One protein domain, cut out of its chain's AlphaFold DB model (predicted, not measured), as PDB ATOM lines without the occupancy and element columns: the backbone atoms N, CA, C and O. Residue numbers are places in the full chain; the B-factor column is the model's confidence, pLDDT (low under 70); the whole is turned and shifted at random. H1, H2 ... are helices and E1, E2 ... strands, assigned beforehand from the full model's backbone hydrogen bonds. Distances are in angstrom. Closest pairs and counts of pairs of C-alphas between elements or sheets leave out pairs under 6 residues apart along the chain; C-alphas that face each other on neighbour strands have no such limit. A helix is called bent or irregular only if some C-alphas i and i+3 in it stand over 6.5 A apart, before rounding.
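Overview. This is residues 268 to 284 and 313 to 412 of the 440 residues of the protein "tRNA-guanine transglycosylase family protein" of Grosmannia clavigera (strain kw1407 / UAMH 11150) (UniProt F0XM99). One long helix, H4, makes the spine of an elongated body, with H3 packed on it near its first end, H2 on it through residues 359 to 363, and H5 folded back at its other end as the second arm of a helical hairpin. From H5 the last stretch, residues 398 to 412, runs back along the length of the body to the end where H3 lies; E1 lies between this stretch and H4, H1 leads away from H4 toward the cut, and residues 313 to 333 wind on the side of H2 and H3. The turn of residues 380 to 385 sticks out at one end. The printed part has 117 residues, with one named strand and five named helices in the order E1, H1, H2, H3, H4, H5, and the class is mostly helix. It is only just compact, close to loose, with a radius of gyration of the C-alphas of 15.7 A and spans of 50 by 31 by 26 A.

Along the chain. The printed part begins with the strand E1, residues 268 to 270, whose first C-alpha, that of Leu 268, is at (-2.209, 6.008, -46.148). H1 holds residues 276 to 282 and is 10.1 A long from first to last C-alpha. After the cut, residues 313 to 333 hold no named element. H2 is residues 334 to 337, four residues, and H3 is residues 342 to 350, 12.2 A long. H4, the longest helix, holds residues 354 to 380 and measures 39.3 A, from C-alpha 354 at (-1.329, -8.474, -45.002) to C-alpha 380 at (-28.624, 16.526, -58.227). H5 holds residues 386 to 397, is 16.5 A long and ends at C-alpha 397, at (-9.913, 23.301, -47.116). No helix is bent or irregular.

Arrangement. H4 is the hub and touches three helices. With residues 354 to 359 alone it touches H3, at a steep tilt of 49 degrees, opposite ways; the closest C-alphas are those of Leu 348 and Ala 356, 5.2 A apart. With residues 359 to 363 alone it touches H2, where the C-alphas of Ala 335 and Leu 359 come closest, at 5.8 A. H4 and H5 form a helical hairpin: they touch through residues 375 to 379 and 386 to 387, at a steep tilt of 42 degrees, opposite ways, with the closest C-alphas, those of Thr 378 and Phe 387, 5.8 A apart. The closest C-alphas of E1 and H4 are those of Tyr 270 and Asn 364, at 5.6 A. E1 pairs with no named strand, but its residues 268 to 269 pair with residues 313 to 314, antiparallel. H1 and H5 only just touch, with 3 pairs of C-alphas within 8 A; the closest are those of Val 276 and Phe 394, 6.5 A apart. H1 and H5 run the same way at a steep tilt of 52 degrees. Among the pairs that are apart are H1 and H4, and H3 and H5. In H1, H3, H4 and H5 every O i to N i+4 pair is within hydrogen-bond range; H2 is too short for such a pair, and its one O i to N i+3 pair is not within range.

Size, cuts and confidence. The two C-alphas farthest apart are those of Ala 351 and Pro 382, at 50.2 A. Residues 285 to 312 are not printed, and C-alphas 284 and 313 are 14.2 A apart across this cut, which falls in the link from H1 to H2. The links that are printed whole are tight. Residues 398 to 412, after H5, hold no named element. The mean pLDDT of the printed part is 89.3; residues 277 to 284, 410 and 412 are under 70.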
ATOM      1  N   LEU A 268      -1.393   4.809 -46.265       97.50
ATOM      2  CA  LEU A 268      -2.209   6.008 -46.148       97.50
ATOM      3  C   LEU A 268      -3.684   5.658 -45.948       97.50
ATOM      4  O   LEU A 268      -4.269   4.910 -46.740       97.50
ATOM      5  N   ALA A 269      -4.306   6.264 -44.939       97.81
ATOM      6  CA  ALA A 269      -5.752   6.258 -44.743       97.81
ATOM      7  C   ALA A 269      -6.338   7.614 -45.151       97.81
ATOM      8  O   ALA A 269      -5.969   8.639 -44.583       97.81
ATOM      9  N   TYR A 270      -7.253   7.636 -46.122       97.50
ATOM     10  CA  TYR A 270      -7.929   8.862 -46.550       97.50
ATOM     11  C   TYR A 270      -8.790   9.446 -45.431       97.50
ATOM     12  O   TYR A 270      -9.498   8.721 -44.730       97.50
ATOM     13  N   THR A 271      -8.753  10.766 -45.296       94.50
ATOM     14  CA  THR A 271      -9.454  11.500 -44.234       94.50
ATOM     15  C   THR A 271     -10.323  12.635 -44.755       94.50
ATOM     16  O   THR A 271     -11.021  13.248 -43.959       94.50
ATOM     17  N   PHE A 272     -10.303  12.935 -46.054       94.00
ATOM     18  CA  PHE A 272     -11.111  14.011 -46.629       94.00
ATOM     19  C   PHE A 272     -12.614  13.684 -46.646       94.00
ATOM     20  O   PHE A 272     -13.023  12.528 -46.771       94.00
ATOM     21  N   SER A 273     -13.433  14.733 -46.609       91.50
ATOM     22  CA  SER A 273     -14.887  14.690 -46.770       91.50
ATOM     23  C   SER A 273     -15.333  15.752 -47.769       91.50
ATOM     24  O   SER A 273     -14.769  16.842 -47.830       91.50
ATOM     25  N   TRP A 274     -16.370  15.439 -48.546       91.06
ATOM     26  CA  TRP A 274     -17.027  16.419 -49.418       91.06
ATOM     27  C   TRP A 274     -17.759  17.500 -48.615       91.06
ATOM     28  O   TRP A 274     -17.762  18.669 -48.996       91.06
ATOM     29  N   ASP A 275     -18.332  17.115 -47.471       83.88
ATOM     30  CA  ASP A 275     -18.926  18.045 -46.517       83.88
ATOM     31  C   ASP A 275     -17.846  18.563 -45.562       83.88
ATOM     32  O   ASP A 275     -17.533  17.953 -44.535       83.88
ATOM     33  N   VAL A 276     -17.232  19.674 -45.964       75.38
ATOM     34  CA  VAL A 276     -16.151  20.338 -45.224       75.38
ATOM     35  C   VAL A 276     -16.644  20.899 -43.884       75.38
ATOM     36  O   VAL A 276     -15.887  20.906 -42.917       75.38
ATOM     37  N   ALA A 277     -17.904  21.344 -43.806       63.78
ATOM     38  CA  ALA A 277     -18.465  21.929 -42.588       63.78
ATOM     39  C   ALA A 277     -18.622  20.863 -41.496       63.78
ATOM     40  O   ALA A 277     -18.132  21.038 -40.384       63.78
ATOM     41  N   PHE A 278     -19.180  19.705 -41.859       59.06
ATOM     42  CA  PHE A 278     -19.277  18.556 -40.958       59.06
ATOM     43  C   PHE A 278     -17.901  18.044 -40.495       59.06
ATOM     44  O   PHE A 278     -17.746  17.554 -39.375       59.06
ATOM     45  N   GLN A 279     -16.871  18.157 -41.339       60.88
ATOM     46  CA  GLN A 279     -15.523  17.738 -40.966       60.88
ATOM     47  C   GLN A 279     -14.866  18.679 -39.948       60.88
ATOM     48  O   GLN A 279     -14.209  18.196 -39.030       60.88
ATOM     49  N   ALA A 280     -15.068  19.994 -40.055       59.16
ATOM     50  CA  ALA A 280     -14.547  20.948 -39.073       59.16
ATOM     51  C   ALA A 280     -15.125  20.711 -37.663       59.16
ATOM     52  O   ALA A 280     -14.413  20.851 -36.675       59.16
ATOM     53  N   GLU A 281     -16.387  20.280 -37.572       55.94
ATOM     54  CA  GLU A 281     -17.073  20.002 -36.301       55.94
ATOM     55  C   GLU A 281     -16.669  18.666 -35.652       55.94
ATOM     56  O   GLU A 281     -16.848  18.480 -34.449       55.94
ATOM     57  N   THR A 282     -16.137  17.714 -36.428       56.28
ATOM     58  CA  THR A 282     -15.895  16.328 -35.979       56.28
ATOM     59  C   THR A 282     -14.423  15.974 -35.761       56.28
ATOM     60  O   THR A 282     -14.130  14.868 -35.297       56.28
ATOM     61  N   MET A 283     -13.487  16.877 -36.068       55.53
ATOM     62  CA  MET A 283     -12.057  16.654 -35.834       55.53
ATOM     63  C   MET A 283     -11.731  16.794 -34.336       55.53
ATOM     64  O   MET A 283     -11.929  17.868 -33.767       55.53
ATOM     65  N   PRO A 284     -11.212  15.741 -33.673       52.72
ATOM     66  CA  PRO A 284     -10.711  15.873 -32.313       52.72
ATOM     67  C   PRO A 284      -9.476  16.783 -32.301       52.72
ATOM     68  O   PRO A 284      -8.590  16.647 -33.144       52.72
ATOM     69  N   VAL A 313      -3.819  10.405 -43.711       95.81
ATOM     70  CA  VAL A 313      -2.823  10.228 -42.647       95.81
ATOM     71  C   VAL A 313      -1.968   9.000 -42.946       95.81
ATOM     72  O   VAL A 313      -2.488   8.006 -43.459       95.81
ATOM     73  N   ASP A 314      -0.668   9.066 -42.654       96.88
ATOM     74  CA  ASP A 314       0.228   7.911 -42.759       96.88
ATOM     75  C   ASP A 314       0.153   7.082 -41.475       96.88
ATOM     76  O   ASP A 314       0.711   7.462 -40.451       96.88
ATOM     77  N   LEU A 315      -0.514   5.926 -41.527       96.81
ATOM     78  CA  LEU A 315      -0.662   5.056 -40.358       96.81
ATOM     79  C   LEU A 315       0.612   4.283 -40.002       96.81
ATOM     80  O   LEU A 315       0.636   3.624 -38.966       96.81
ATOM     81  N   SER A 316       1.671   4.369 -40.811       94.62
ATOM     82  CA  SER A 316       2.992   3.865 -40.424       94.62
ATOM     83  C   SER A 316       3.790   4.840 -39.551       94.62
ATOM     84  O   SER A 316       4.788   4.435 -38.959       94.62
ATOM     85  N   ASP A 317       3.317   6.078 -39.369       94.75
ATOM     86  CA  ASP A 317       3.943   7.040 -38.462       94.75
ATOM     87  C   ASP A 317       3.862   6.563 -36.988       94.75
ATOM     88  O   ASP A 317       2.769   6.218 -36.512       94.75
ATOM     89  N   PRO A 318       4.981   6.555 -36.230       95.12
ATOM     90  CA  PRO A 318       5.013   6.145 -34.822       95.12
ATOM     91  C   PRO A 318       4.068   6.920 -33.894       95.12
ATOM     92  O   PRO A 318       3.663   6.395 -32.857       95.12
ATOM     93  N   SER A 319       3.674   8.147 -34.249       94.38
ATOM     94  CA  SER A 319       2.678   8.931 -33.501       94.38
ATOM     95  C   SER A 319       1.324   8.221 -33.387       94.38
ATOM     96  O   SER A 319       0.557   8.471 -32.454       94.38
ATOM     97  N   HIS A 320       1.030   7.279 -34.286       95.88
ATOM     98  CA  HIS A 320      -0.192   6.489 -34.249       95.88
ATOM     99  C   HIS A 320      -0.092   5.207 -33.420       95.88
ATOM    100  O   HIS A 320      -1.132   4.589 -33.193       95.88
ATOM    101  N   ALA A 321       1.079   4.845 -32.885       95.62
ATOM    102  CA  ALA A 321       1.301   3.594 -32.152       95.62
ATOM    103  C   ALA A 321       0.390   3.400 -30.924       95.62
ATOM    104  O   ALA A 321       0.076   2.267 -30.565       95.62
ATOM    105  N   ALA A 322      -0.073   4.490 -30.302       95.81
ATOM    106  CA  ALA A 322      -1.006   4.466 -29.169       95.81
ATOM    107  C   ALA A 322      -2.367   5.126 -29.476       95.81
ATOM    108  O   ALA A 322      -3.196   5.299 -28.584       95.81
ATOM    109  N   SER A 323      -2.622   5.502 -30.734       96.19
ATOM    110  CA  SER A 323      -3.854   6.188 -31.120       96.19
ATOM    111  C   SER A 323      -5.037   5.216 -31.217       96.19
ATOM    112  O   SER A 323      -5.121   4.379 -32.121       96.19
ATOM    113  N   LEU A 324      -5.988   5.354 -30.293       95.38
ATOM    114  CA  LEU A 324      -7.263   4.622 -30.302       95.38
ATOM    115  C   LEU A 324      -8.347   5.313 -31.148       95.38
ATOM    116  O   LEU A 324      -9.498   4.886 -31.154       95.38
ATOM    117  N   LEU A 325      -7.984   6.372 -31.876       92.81
ATOM    118  CA  LEU A 325      -8.886   7.042 -32.805       92.81
ATOM    119  C   LEU A 325      -9.223   6.128 -33.997       92.81
ATOM    120  O   LEU A 325      -8.393   5.301 -34.399       92.81
ATOM    121  N   PRO A 326     -10.410   6.285 -34.613       94.12
ATOM    122  CA  PRO A 326     -10.717   5.625 -35.876       94.12
ATOM    123  C   PRO A 326      -9.786   6.115 -36.997       94.12
ATOM    124  O   PRO A 326      -9.115   7.145 -36.884       94.12
ATOM    125  N   LEU A 327      -9.761   5.392 -38.122       95.00
ATOM    126  CA  LEU A 327      -8.915   5.740 -39.273       95.00
ATOM    127  C   LEU A 327      -9.258   7.147 -39.800       95.00
ATOM    128  O   LEU A 327      -8.364   7.971 -39.989       95.00
ATOM    129  N   ALA A 328     -10.554   7.455 -39.916       91.06
ATOM    130  CA  ALA A 328     -11.060   8.815 -40.102       91.06
ATOM    131  C   ALA A 328     -12.271   9.084 -39.185       91.06
ATOM    132  O   ALA A 328     -13.053   8.155 -38.941       91.06
ATOM    133  N   PRO A 329     -12.458  10.327 -38.696       85.12
ATOM    134  CA  PRO A 329     -13.616  10.698 -37.882       85.12
ATOM    135  C   PRO A 329     -14.942  10.406 -38.597       85.12
ATOM    136  O   PRO A 329     -15.080  10.653 -39.793       85.12
ATOM    137  N   GLY A 330     -15.917   9.838 -37.879       86.31
ATOM    138  CA  GLY A 330     -17.258   9.565 -38.423       86.31
ATOM    139  C   GLY A 330     -17.312   8.568 -39.595       86.31
ATOM    140  O   GLY A 330     -18.320   8.505 -40.310       86.31
ATOM    141  N   CYS A 331     -16.244   7.799 -39.838       92.12
ATOM    142  CA  CYS A 331     -16.216   6.793 -40.895       92.12
ATOM    143  C   CYS A 331     -17.048   5.559 -40.507       92.12
ATOM    144  O   CYS A 331     -16.841   4.966 -39.451       92.12
ATOM    145  N   SER A 332     -17.953   5.144 -41.395       94.38
ATOM    146  CA  SER A 332     -18.853   3.998 -41.212       94.38
ATOM    147  C   SER A 332     -18.444   2.777 -42.044       94.38
ATOM    148  O   SER A 332     -19.255   1.881 -42.285       94.38
ATOM    149  N   CYS A 333     -17.187   2.714 -42.498       93.88
ATOM    150  CA  CYS A 333     -16.674   1.544 -43.204       93.88
ATOM    151  C   CYS A 333     -16.612   0.325 -42.268       93.88
ATOM    152  O   CYS A 333     -16.485   0.466 -41.050       93.88
ATOM    153  N   ALA A 334     -16.637  -0.885 -42.835       92.31
ATOM    154  CA  ALA A 334     -16.624  -2.118 -42.046       92.31
ATOM    155  C   ALA A 334     -15.409  -2.222 -41.102       92.31
ATOM    156  O   ALA A 334     -15.536  -2.775 -40.015       92.31
ATOM    157  N   ALA A 335     -14.257  -1.650 -41.479       92.38
ATOM    158  CA  ALA A 335     -13.071  -1.632 -40.627       92.38
ATOM    159  C   ALA A 335     -13.262  -0.743 -39.381       92.38
ATOM    160  O   ALA A 335     -13.032  -1.195 -38.262       92.38
ATOM    161  N   CYS A 336     -13.727   0.495 -39.565       95.25
ATOM    162  CA  CYS A 336     -13.969   1.436 -38.469       95.25
ATOM    163  C   CYS A 336     -15.127   0.981 -37.568       95.25
ATOM    164  O   CYS A 336     -15.024   1.070 -36.349       95.25
ATOM    165  N   VAL A 337     -16.206   0.440 -38.149       94.81
ATOM    166  CA  VAL A 337     -17.367  -0.075 -37.396       94.81
ATOM    167  C   VAL A 337     -17.002  -1.297 -36.552       94.81
ATOM    168  O   VAL A 337     -17.513  -1.448 -35.447       94.81
ATOM    169  N   ALA A 338     -16.082  -2.142 -37.026       93.31
ATOM    170  CA  ALA A 338     -15.554  -3.266 -36.252       93.31
ATOM    171  C   ALA A 338     -14.639  -2.841 -35.082       93.31
ATOM    172  O   ALA A 338     -14.153  -3.699 -34.349       93.31
ATOM    173  N   GLY A 339     -14.396  -1.538 -34.894       92.38
ATOM    174  CA  GLY A 339     -13.570  -1.008 -33.810       92.38
ATOM    175  C   GLY A 339     -12.068  -1.027 -34.095       92.38
ATOM    176  O   GLY A 339     -11.274  -0.820 -33.176       92.38
ATOM    177  N   HIS A 340     -11.645  -1.261 -35.344       96.19
ATOM    178  CA  HIS A 340     -10.235  -1.123 -35.701       96.19
ATOM    179  C   HIS A 340      -9.826   0.354 -35.653       96.19
ATOM    180  O   HIS A 340     -10.405   1.203 -36.332       96.19
ATOM    181  N   HIS A 341      -8.811   0.644 -34.847       95.62
ATOM    182  CA  HIS A 341      -8.280   1.985 -34.619       95.62
ATOM    183  C   HIS A 341      -6.879   2.145 -35.229       95.62
ATOM    184  O   HIS A 341      -6.249   1.171 -35.654       95.62
ATOM    185  N   ARG A 342      -6.371   3.381 -35.255       97.62
ATOM    186  CA  ARG A 342      -5.078   3.732 -35.869       97.62
ATOM    187  C   ARG A 342      -3.910   2.905 -35.326       97.62
ATOM    188  O   ARG A 342      -3.186   2.327 -36.126       97.62
ATOM    189  N   ALA A 343      -3.790   2.751 -34.006       97.50
ATOM    190  CA  ALA A 343      -2.734   1.939 -33.386       97.50
ATOM    191  C   ALA A 343      -2.754   0.466 -33.810       97.50
ATOM    192  O   ALA A 343      -1.699  -0.139 -33.982       97.50
ATOM    193  N   TYR A 344      -3.936  -0.116 -34.031       97.94
ATOM    194  CA  TYR A 344      -4.034  -1.495 -34.498       97.94
ATOM    195  C   TYR A 344      -3.516  -1.624 -35.932       97.94
ATOM    196  O   TYR A 344      -2.723  -2.513 -36.228       97.94
ATOM    197  N   VAL A 345      -3.915  -0.710 -36.821       97.56
ATOM    198  CA  VAL A 345      -3.424  -0.710 -38.207       97.56
ATOM    199  C   VAL A 345      -1.926  -0.405 -38.259       97.56
ATOM    200  O   VAL A 345      -1.217  -1.088 -38.991       97.56
ATOM    201  N   HIS A 346      -1.440   0.542 -37.453       97.50
ATOM    202  CA  HIS A 346      -0.016   0.838 -37.297       97.50
ATOM    203  C   HIS A 346       0.777  -0.420 -36.924       97.50
ATOM    204  O   HIS A 346       1.715  -0.788 -37.625       97.50
ATOM    205  N   HIS A 347       0.341  -1.137 -35.883       97.06
ATOM    206  CA  HIS A 347       0.961  -2.392 -35.468       97.06
ATOM    207  C   HIS A 347       0.991  -3.435 -36.594       97.06
ATOM    208  O   HIS A 347       2.010  -4.087 -36.798       97.06
ATOM    209  N   LEU A 348      -0.101  -3.587 -37.353       97.00
ATOM    210  CA  LEU A 348      -0.130  -4.524 -38.479       97.00
ATOM    211  C   LEU A 348       0.804  -4.097 -39.624       97.00
ATOM    212  O   LEU A 348       1.387  -4.962 -40.274       97.00
ATOM    213  N   LEU A 349       0.946  -2.794 -39.897       95.06
ATOM    214  CA  LEU A 349       1.884  -2.285 -40.905       95.06
ATOM    215  C   LEU A 349       3.337  -2.553 -40.496       95.06
ATOM    216  O   LEU A 349       4.110  -3.024 -41.332       95.06
ATOM    217  N   ASP A 350       3.671  -2.313 -39.226       94.19
ATOM    218  CA  ASP A 350       4.994  -2.574 -38.640       94.19
ATOM    219  C   ASP A 350       5.329  -4.075 -38.631       94.19
ATOM    220  O   ASP A 350       6.404  -4.495 -39.055       94.19
ATOM    221  N   ALA A 351       4.352  -4.919 -38.288       93.44
ATOM    222  CA  ALA A 351       4.465  -6.376 -38.376       93.44
ATOM    223  C   ALA A 351       4.462  -6.913 -39.822       93.44
ATOM    224  O   ALA A 351       4.573  -8.121 -40.042       93.44
ATOM    225  N   HIS A 352       4.311  -6.037 -40.820       91.31
ATOM    226  CA  HIS A 352       4.146  -6.384 -42.227       91.31
ATOM    227  C   HIS A 352       3.010  -7.392 -42.494       91.31
ATOM    228  O   HIS A 352       3.078  -8.208 -43.418       91.31
ATOM    229  N   GLU A 353       1.930  -7.316 -41.721       93.44
ATOM    230  CA  GLU A 353       0.788  -8.220 -41.808       93.44
ATOM    231  C   GLU A 353      -0.190  -7.810 -42.910       93.44
ATOM    232  O   GLU A 353      -0.686  -6.682 -42.963       93.44
ATOM    233  N   MET A 354      -0.525  -8.753 -43.800       89.69
ATOM    234  CA  MET A 354      -1.329  -8.474 -45.002       89.69
ATOM    235  C   MET A 354      -2.700  -7.846 -44.695       89.69
ATOM    236  O   MET A 354      -3.239  -7.122 -45.538       89.69
ATOM    237  N   LEU A 355      -3.242  -8.101 -43.500       93.50
ATOM    238  CA  LEU A 355      -4.510  -7.554 -43.026       93.50
ATOM    239  C   LEU A 355      -4.513  -6.018 -42.985       93.50
ATOM    240  O   LEU A 355      -5.543  -5.430 -43.313       93.50
ATOM    241  N   ALA A 356      -3.380  -5.368 -42.677       94.44
ATOM    242  CA  ALA A 356      -3.281  -3.906 -42.627       94.44
ATOM    243  C   ALA A 356      -3.774  -3.263 -43.929       94.44
ATOM    244  O   ALA A 356      -4.658  -2.407 -43.944       94.44
ATOM    245  N   TRP A 357      -3.249  -3.756 -45.050       91.56
ATOM    246  CA  TRP A 357      -3.591  -3.259 -46.374       91.56
ATOM    247  C   TRP A 357      -5.026  -3.585 -46.779       91.56
ATOM    248  O   TRP A 357      -5.626  -2.807 -47.511       91.56
ATOM    249  N   THR A 358      -5.586  -4.708 -46.325       92.12
ATOM    250  CA  THR A 358      -7.002  -5.023 -46.566       92.12
ATOM    251  C   THR A 358      -7.913  -4.038 -45.833       92.12
ATOM    252  O   THR A 358      -8.855  -3.525 -46.435       92.12
ATOM    253  N   LEU A 359      -7.617  -3.720 -44.568       95.50
ATOM    254  CA  LEU A 359      -8.376  -2.732 -43.794       95.50
ATOM    255  C   LEU A 359      -8.274  -1.333 -44.414       95.50
ATOM    256  O   LEU A 359      -9.291  -0.657 -44.568       95.50
ATOM    257  N   LEU A 360      -7.072  -0.933 -44.847       95.94
ATOM    258  CA  LEU A 360      -6.856   0.323 -45.569       95.94
ATOM    259  C   LEU A 360      -7.626   0.373 -46.890       95.94
ATOM    260  O   LEU A 360      -8.244   1.391 -47.181       95.94
ATOM    261  N   GLN A 361      -7.661  -0.719 -47.660       92.88
ATOM    262  CA  GLN A 361      -8.452  -0.786 -48.891       92.88
ATOM    263  C   GLN A 361      -9.946  -0.614 -48.603       92.88
ATOM    264  O   GLN A 361     -10.588   0.210 -49.244       92.88
ATOM    265  N   ILE A 362     -10.494  -1.331 -47.614       93.06
ATOM    266  CA  ILE A 362     -11.905  -1.197 -47.208       93.06
ATOM    267  C   ILE A 362     -12.221   0.258 -46.843       93.06
ATOM    268  O   ILE A 362     -13.215   0.816 -47.309       93.06
ATOM    269  N   HIS A 363     -11.364   0.879 -46.031       96.56
ATOM    270  CA  HIS A 363     -11.524   2.263 -45.596       96.56
ATOM    271  C   HIS A 363     -11.431   3.254 -46.762       96.56
ATOM    272  O   HIS A 363     -12.355   4.032 -46.984       96.56
ATOM    273  N   ASN A 364     -10.359   3.192 -47.552       96.44
ATOM    274  CA  ASN A 364     -10.102   4.134 -48.640       96.44
ATOM    275  C   ASN A 364     -11.145   4.016 -49.759       96.44
ATOM    276  O   ASN A 364     -11.596   5.037 -50.281       96.44
ATOM    277  N   HIS A 365     -11.585   2.795 -50.092       93.25
ATOM    278  CA  HIS A 365     -12.695   2.585 -51.022       93.25
ATOM    279  C   HIS A 365     -13.990   3.214 -50.503       93.25
ATOM    280  O   HIS A 365     -14.677   3.878 -51.273       93.25
ATOM    281  N   HIS A 366     -14.301   3.057 -49.214       92.62
ATOM    282  CA  HIS A 366     -15.499   3.639 -48.613       92.62
ATOM    283  C   HIS A 366     -15.465   5.175 -48.578       92.62
ATOM    284  O   HIS A 366     -16.470   5.813 -48.887       92.62
ATOM    285  N   VAL A 367     -14.323   5.784 -48.237       94.56
ATOM    286  CA  VAL A 367     -14.166   7.251 -48.242       94.56
ATOM    287  C   VAL A 367     -14.398   7.814 -49.643       94.56
ATOM    288  O   VAL A 367     -15.149   8.773 -49.816       94.56
ATOM    289  N   VAL A 368     -13.815   7.176 -50.659       93.12
ATOM    290  CA  VAL A 368     -14.030   7.566 -52.053       93.12
ATOM    291  C   VAL A 368     -15.482   7.335 -52.484       93.12
ATOM    292  O   VAL A 368     -16.066   8.207 -53.120       93.12
ATOM    293  N   ASP A 369     -16.112   6.226 -52.093       88.88
ATOM    294  CA  ASP A 369     -17.527   5.971 -52.401       88.88
ATOM    295  C   ASP A 369     -18.441   7.044 -51.810       88.88
ATOM    296  O   ASP A 369     -19.358   7.514 -52.487       88.88
ATOM    297  N   ARG A 370     -18.157   7.491 -50.581       90.31
ATOM    298  CA  ARG A 370     -18.864   8.610 -49.948       90.31
ATOM    299  C   ARG A 370     -18.630   9.927 -50.677       90.31
ATOM    300  O   ARG A 370     -19.596  10.660 -50.868       90.31
ATOM    301  N   LEU A 371     -17.402  10.212 -51.119       92.50
ATOM    302  CA  LEU A 371     -17.114  11.384 -51.953       92.50
ATOM    303  C   LEU A 371     -17.970  11.362 -53.223       92.50
ATOM    304  O   LEU A 371     -18.675  12.327 -53.487       92.50
ATOM    305  N   PHE A 372     -17.959  10.266 -53.984       89.50
ATOM    306  CA  PHE A 372     -18.733  10.180 -55.224       89.50
ATOM    307  C   PHE A 372     -20.245  10.217 -54.982       89.50
ATOM    308  O   PHE A 372     -20.957  10.853 -55.754       89.50
ATOM    309  N   ALA A 373     -20.750   9.596 -53.912       86.00
ATOM    310  CA  ALA A 373     -22.161   9.693 -53.539       86.00
ATOM    311  C   ALA A 373     -22.569  11.132 -53.191       86.00
ATOM    312  O   ALA A 373     -23.596  11.610 -53.665       86.00
ATOM    313  N   ALA A 374     -21.745  11.835 -52.413       88.75
ATOM    314  CA  ALA A 374     -22.002  13.216 -52.036       88.75
ATOM    315  C   ALA A 374     -21.884  14.163 -53.239       88.75
ATOM    316  O   ALA A 374     -22.724  15.042 -53.402       88.75
ATOM    317  N   VAL A 375     -20.919  13.930 -54.136       88.69
ATOM    318  CA  VAL A 375     -20.823  14.645 -55.413       88.69
ATOM    319  C   VAL A 375     -22.079  14.416 -56.244       88.69
ATOM    320  O   VAL A 375     -22.658  15.395 -56.678       88.69
ATOM    321  N   ARG A 376     -22.561  13.177 -56.420       87.69
ATOM    322  CA  ARG A 376     -23.826  12.916 -57.135       87.69
ATOM    323  C   ARG A 376     -25.017  13.644 -56.510       87.69
ATOM    324  O   ARG A 376     -25.850  14.159 -57.242       87.69
ATOM    325  N   ALA A 377     -25.086  13.714 -55.182       86.62
ATOM    326  CA  ALA A 377     -26.150  14.434 -54.484       86.62
ATOM    327  C   ALA A 377     -26.050  15.961 -54.659       86.62
ATOM    328  O   ALA A 377     -27.057  16.609 -54.904       86.62
ATOM    329  N   THR A 378     -24.843  16.533 -54.556       88.12
ATOM    330  CA  THR A 378     -24.589  17.968 -54.794       88.12
ATOM    331  C   THR A 378     -24.772  18.347 -56.242       88.12
ATOM    332  O   THR A 378     -25.178  19.464 -56.532       88.12
ATOM    333  N   LEU A 379     -24.431  17.422 -57.134       84.19
ATOM    334  CA  LEU A 379     -24.856  17.513 -58.492       84.19
ATOM    335  C   LEU A 379     -26.397  17.589 -58.426       84.19
ATOM    336  O   LEU A 379     -26.872  18.673 -58.693       84.19
ATOM    337  N   ALA A 380     -27.163  16.574 -58.023       85.31
ATOM    338  CA  ALA A 380     -28.624  16.526 -58.227       85.31
ATOM    339  C   ALA A 380     -29.456  17.711 -57.666       85.31
ATOM    340  O   ALA A 380     -30.653  17.801 -57.942       85.31
ATOM    341  N   ASP A 381     -28.838  18.600 -56.892       85.38
ATOM    342  CA  ASP A 381     -29.356  19.901 -56.491       85.38
ATOM    343  C   ASP A 381     -29.781  20.768 -57.705       85.38
ATOM    344  O   ASP A 381     -29.067  20.845 -58.708       85.38
ATOM    345  N   PRO A 382     -30.945  21.442 -57.651       87.62
ATOM    346  CA  PRO A 382     -31.394  22.336 -58.720       87.62
ATOM    347  C   PRO A 382     -30.509  23.576 -58.916       87.62
ATOM    348  O   PRO A 382     -30.644  24.249 -59.939       87.62
ATOM    349  N   ASP A 383     -29.649  23.925 -57.957       87.81
ATOM    350  CA  ASP A 383     -28.722  25.044 -58.082       87.81
ATOM    351  C   ASP A 383     -27.509  24.669 -58.962       87.81
ATOM    352  O   ASP A 383     -26.643  23.896 -58.535       87.81
ATOM    353  N   PRO A 384     -27.377  25.257 -60.169       81.88
ATOM    354  CA  PRO A 384     -26.326  24.893 -61.123       81.88
ATOM    355  C   PRO A 384     -24.907  25.199 -60.619       81.88
ATOM    356  O   PRO A 384     -23.939  24.604 -61.094       81.88
ATOM    357  N   ASP A 385     -24.767  26.092 -59.638       89.25
ATOM    358  CA  ASP A 385     -23.483  26.505 -59.077       89.25
ATOM    359  C   ASP A 385     -23.113  25.709 -57.806       89.25
ATOM    360  O   ASP A 385     -22.014  25.878 -57.263       89.25
ATOM    361  N   ALA A 386     -23.994  24.829 -57.305       89.69
ATOM    362  CA  ALA A 386     -23.784  24.081 -56.060       89.69
ATOM    363  C   ALA A 386     -22.505  23.239 -56.076       89.69
ATOM    364  O   ALA A 386     -21.715  23.273 -55.122       89.69
ATOM    365  N   PHE A 387     -22.266  22.532 -57.180       89.31
ATOM    366  CA  PHE A 387     -21.064  21.727 -57.346       89.31
ATOM    367  C   PHE A 387     -19.802  22.586 -57.370       89.31
ATOM    368  O   PHE A 387     -18.865  22.296 -56.627       89.31
ATOM    369  N   GLU A 388     -19.772  23.663 -58.158       92.38
ATOM    370  CA  GLU A 388     -18.568  24.489 -58.288       92.38
ATOM    371  C   GLU A 388     -18.230  25.206 -56.977       92.38
ATOM    372  O   GLU A 388     -17.069  25.244 -56.560       92.38
ATOM    373  N   ARG A 389     -19.242  25.702 -56.257       92.94
ATOM    374  CA  ARG A 389     -19.039  26.293 -54.927       92.94
ATOM    375  C   ARG A 389     -18.502  25.274 -53.929       92.94
ATOM    376  O   ARG A 389     -17.577  25.595 -53.182       92.94
ATOM    377  N   THR A 390     -19.046  24.058 -53.912       93.44
ATOM    378  CA  THR A 390     -18.584  23.004 -52.995       93.44
ATOM    379  C   THR A 390     -17.181  22.523 -53.360       93.44
ATOM    380  O   THR A 390     -16.324  22.425 -52.485       93.44
ATOM    381  N   ARG A 391     -16.886  22.358 -54.654       94.00
ATOM    382  CA  ARG A 391     -15.543  22.051 -55.163       94.00
ATOM    383  C   ARG A 391     -14.528  23.106 -54.735       94.00
ATOM    384  O   ARG A 391     -13.450  22.757 -54.259       94.00
ATOM    385  N   ARG A 392     -14.872  24.394 -54.851       93.88
ATOM    386  CA  ARG A 392     -14.008  25.499 -54.410       93.88
ATOM    387  C   ARG A 392     -13.769  25.467 -52.900       93.88
ATOM    388  O   ARG A 392     -12.637  25.665 -52.475       93.88
ATOM    389  N   ARG A 393     -14.801  25.193 -52.094       93.56
ATOM    390  CA  ARG A 393     -14.660  25.020 -50.635       93.56
ATOM    391  C   ARG A 393     -13.734  23.854 -50.297       93.56
ATOM    392  O   ARG A 393     -12.829  24.028 -49.493       93.56
ATOM    393  N   PHE A 394     -13.911  22.712 -50.957       94.75
ATOM    394  CA  PHE A 394     -13.031  21.553 -50.807       94.75
ATOM    395  C   PHE A 394     -11.575  21.901 -51.156       94.75
ATOM    396  O   PHE A 394     -10.661  21.562 -50.410       94.75
ATOM    397  N   HIS A 395     -11.355  22.631 -52.254       93.88
ATOM    398  CA  HIS A 395     -10.018  23.044 -52.683       93.88
ATOM    399  C   HIS A 395      -9.318  23.982 -51.692       93.88
ATOM    400  O   HIS A 395      -8.112  23.882 -51.506       93.88
ATOM    401  N   LEU A 396     -10.070  24.878 -51.048       93.00
ATOM    402  CA  LEU A 396      -9.534  25.779 -50.026       93.00
ATOM    403  C   LEU A 396      -9.260  25.063 -48.696       93.00
ATOM    404  O   LEU A 396      -8.377  25.483 -47.957       93.00
ATOM    405  N   ALA A 397     -10.013  24.005 -48.389       93.06
ATOM    406  CA  ALA A 397      -9.913  23.301 -47.116       93.06
ATOM    407  C   ALA A 397      -8.801  22.245 -47.079       93.06
ATOM    408  O   ALA A 397      -8.194  22.053 -46.028       93.06
ATOM    409  N   PHE A 398      -8.538  21.550 -48.192       94.81
ATOM    410  CA  PHE A 398      -7.605  20.420 -48.222       94.81
ATOM    411  C   PHE A 398      -6.328  20.695 -49.006       94.81
ATOM    412  O   PHE A 398      -6.354  21.294 -50.080       94.81
ATOM    413  N   ALA A 399      -5.223  20.125 -48.524       95.06
ATOM    414  CA  ALA A 399      -3.946  20.117 -49.224       95.06
ATOM    415  C   ALA A 399      -4.089  19.518 -50.641       95.06
ATOM    416  O   ALA A 399      -4.902  18.609 -50.843       95.06
ATOM    417  N   PRO A 400      -3.323  20.001 -51.636       94.19
ATOM    418  CA  PRO A 400      -3.432  19.530 -53.019       94.19
ATOM    419  C   PRO A 400      -2.923  18.091 -53.207       94.19
ATOM    420  O   PRO A 400      -3.481  17.336 -54.013       94.19
ATOM    421  N   ASP A 401      -1.901  17.718 -52.437       94.12
ATOM    422  CA  ASP A 401      -1.166  16.462 -52.553       94.12
ATOM    423  C   ASP A 401      -1.424  15.529 -51.365       94.12
ATOM    424  O   ASP A 401      -1.748  15.956 -50.253       94.12
ATOM    425  N   LEU A 402      -1.276  14.224 -51.606       93.69
ATOM    426  CA  LEU A 402      -1.262  13.230 -50.535       93.69
ATOM    427  C   LEU A 402       0.052  13.334 -49.742       93.69
ATOM    428  O   LEU A 402       1.096  13.604 -50.342       93.69
ATOM    429  N   PRO A 403       0.037  13.071 -48.422       93.50
ATOM    430  CA  PRO A 403       1.275  12.915 -47.667       93.50
ATOM    431  C   PRO A 403       2.105  11.745 -48.212       93.50
ATOM    432  O   PRO A 403       1.580  10.818 -48.836       93.50
ATOM    433  N   VAL A 404       3.411  11.775 -47.955       90.56
ATOM    434  CA  VAL A 404       4.310  10.673 -48.316       90.56
ATOM    435  C   VAL A 404       4.080   9.528 -47.338       90.56
ATOM    436  O   VAL A 404       4.386   9.662 -46.160       90.56
ATOM    437  N   GLY A 405       3.536   8.415 -47.827       86.38
ATOM    438  CA  GLY A 405       3.378   7.206 -47.026       86.38
ATOM    439  C   GLY A 405       4.683   6.420 -46.932       86.38
ATOM    440  O   GLY A 405       5.386   6.262 -47.935       86.38
ATOM    441  N   SER A 406       5.006   5.935 -45.735       86.94
ATOM    442  CA  SER A 406       6.263   5.237 -45.447       86.94
ATOM    443  C   SER A 406       6.122   3.720 -45.278       86.94
ATOM    444  O   SER A 406       7.127   3.019 -45.120       86.94
ATOM    445  N   ALA A 407       4.907   3.174 -45.403       84.44
ATOM    446  CA  ALA A 407       4.694   1.743 -45.234       84.44
ATOM    447  C   ALA A 407       5.366   0.914 -46.336       84.44
ATOM    448  O   ALA A 407       5.258   1.185 -47.535       84.44
ATOM    449  N   VAL A 408       6.000  -0.181 -45.916       82.06
ATOM    450  CA  VAL A 408       6.642  -1.145 -46.809       82.06
ATOM    451  C   VAL A 408       5.868  -2.455 -46.761       82.06
ATOM    452  O   VAL A 408       5.645  -3.031 -45.698       82.06
ATOM    453  N   ARG A 409       5.453  -2.963 -47.925       75.06
ATOM    454  CA  ARG A 409       4.860  -4.304 -48.015       75.06
ATOM    455  C   ARG A 409       5.923  -5.387 -47.793       75.06
ATOM    456  O   ARG A 409       7.027  -5.253 -48.316       75.06
ATOM    457  N   PRO A 410       5.563  -6.537 -47.190       69.50
ATOM    458  CA  PRO A 410       6.483  -7.670 -47.030       69.50
ATOM    459  C   PRO A 410       6.975  -8.246 -48.366       69.50
ATOM    460  O   PRO A 410       8.029  -8.875 -48.434       69.50
ATOM    461  N   ARG A 411       6.196  -8.079 -49.445       70.81
ATOM    462  CA  ARG A 411       6.542  -8.576 -50.778       70.81
ATOM    463  C   ARG A 411       5.998  -7.668 -51.879       70.81
ATOM    464  O   ARG A 411       4.785  -7.486 -51.987       70.81
ATOM    465  N   ALA A 412       6.887  -7.213 -52.755       67.19
ATOM    466  CA  ALA A 412       6.574  -6.646 -54.054       67.19
ATOM    467  C   ALA A 412       5.955  -7.710 -54.980       67.19
ATOM    468  O   ALA A 412       6.521  -8.786 -55.223       67.19
TER     469      ALA A 412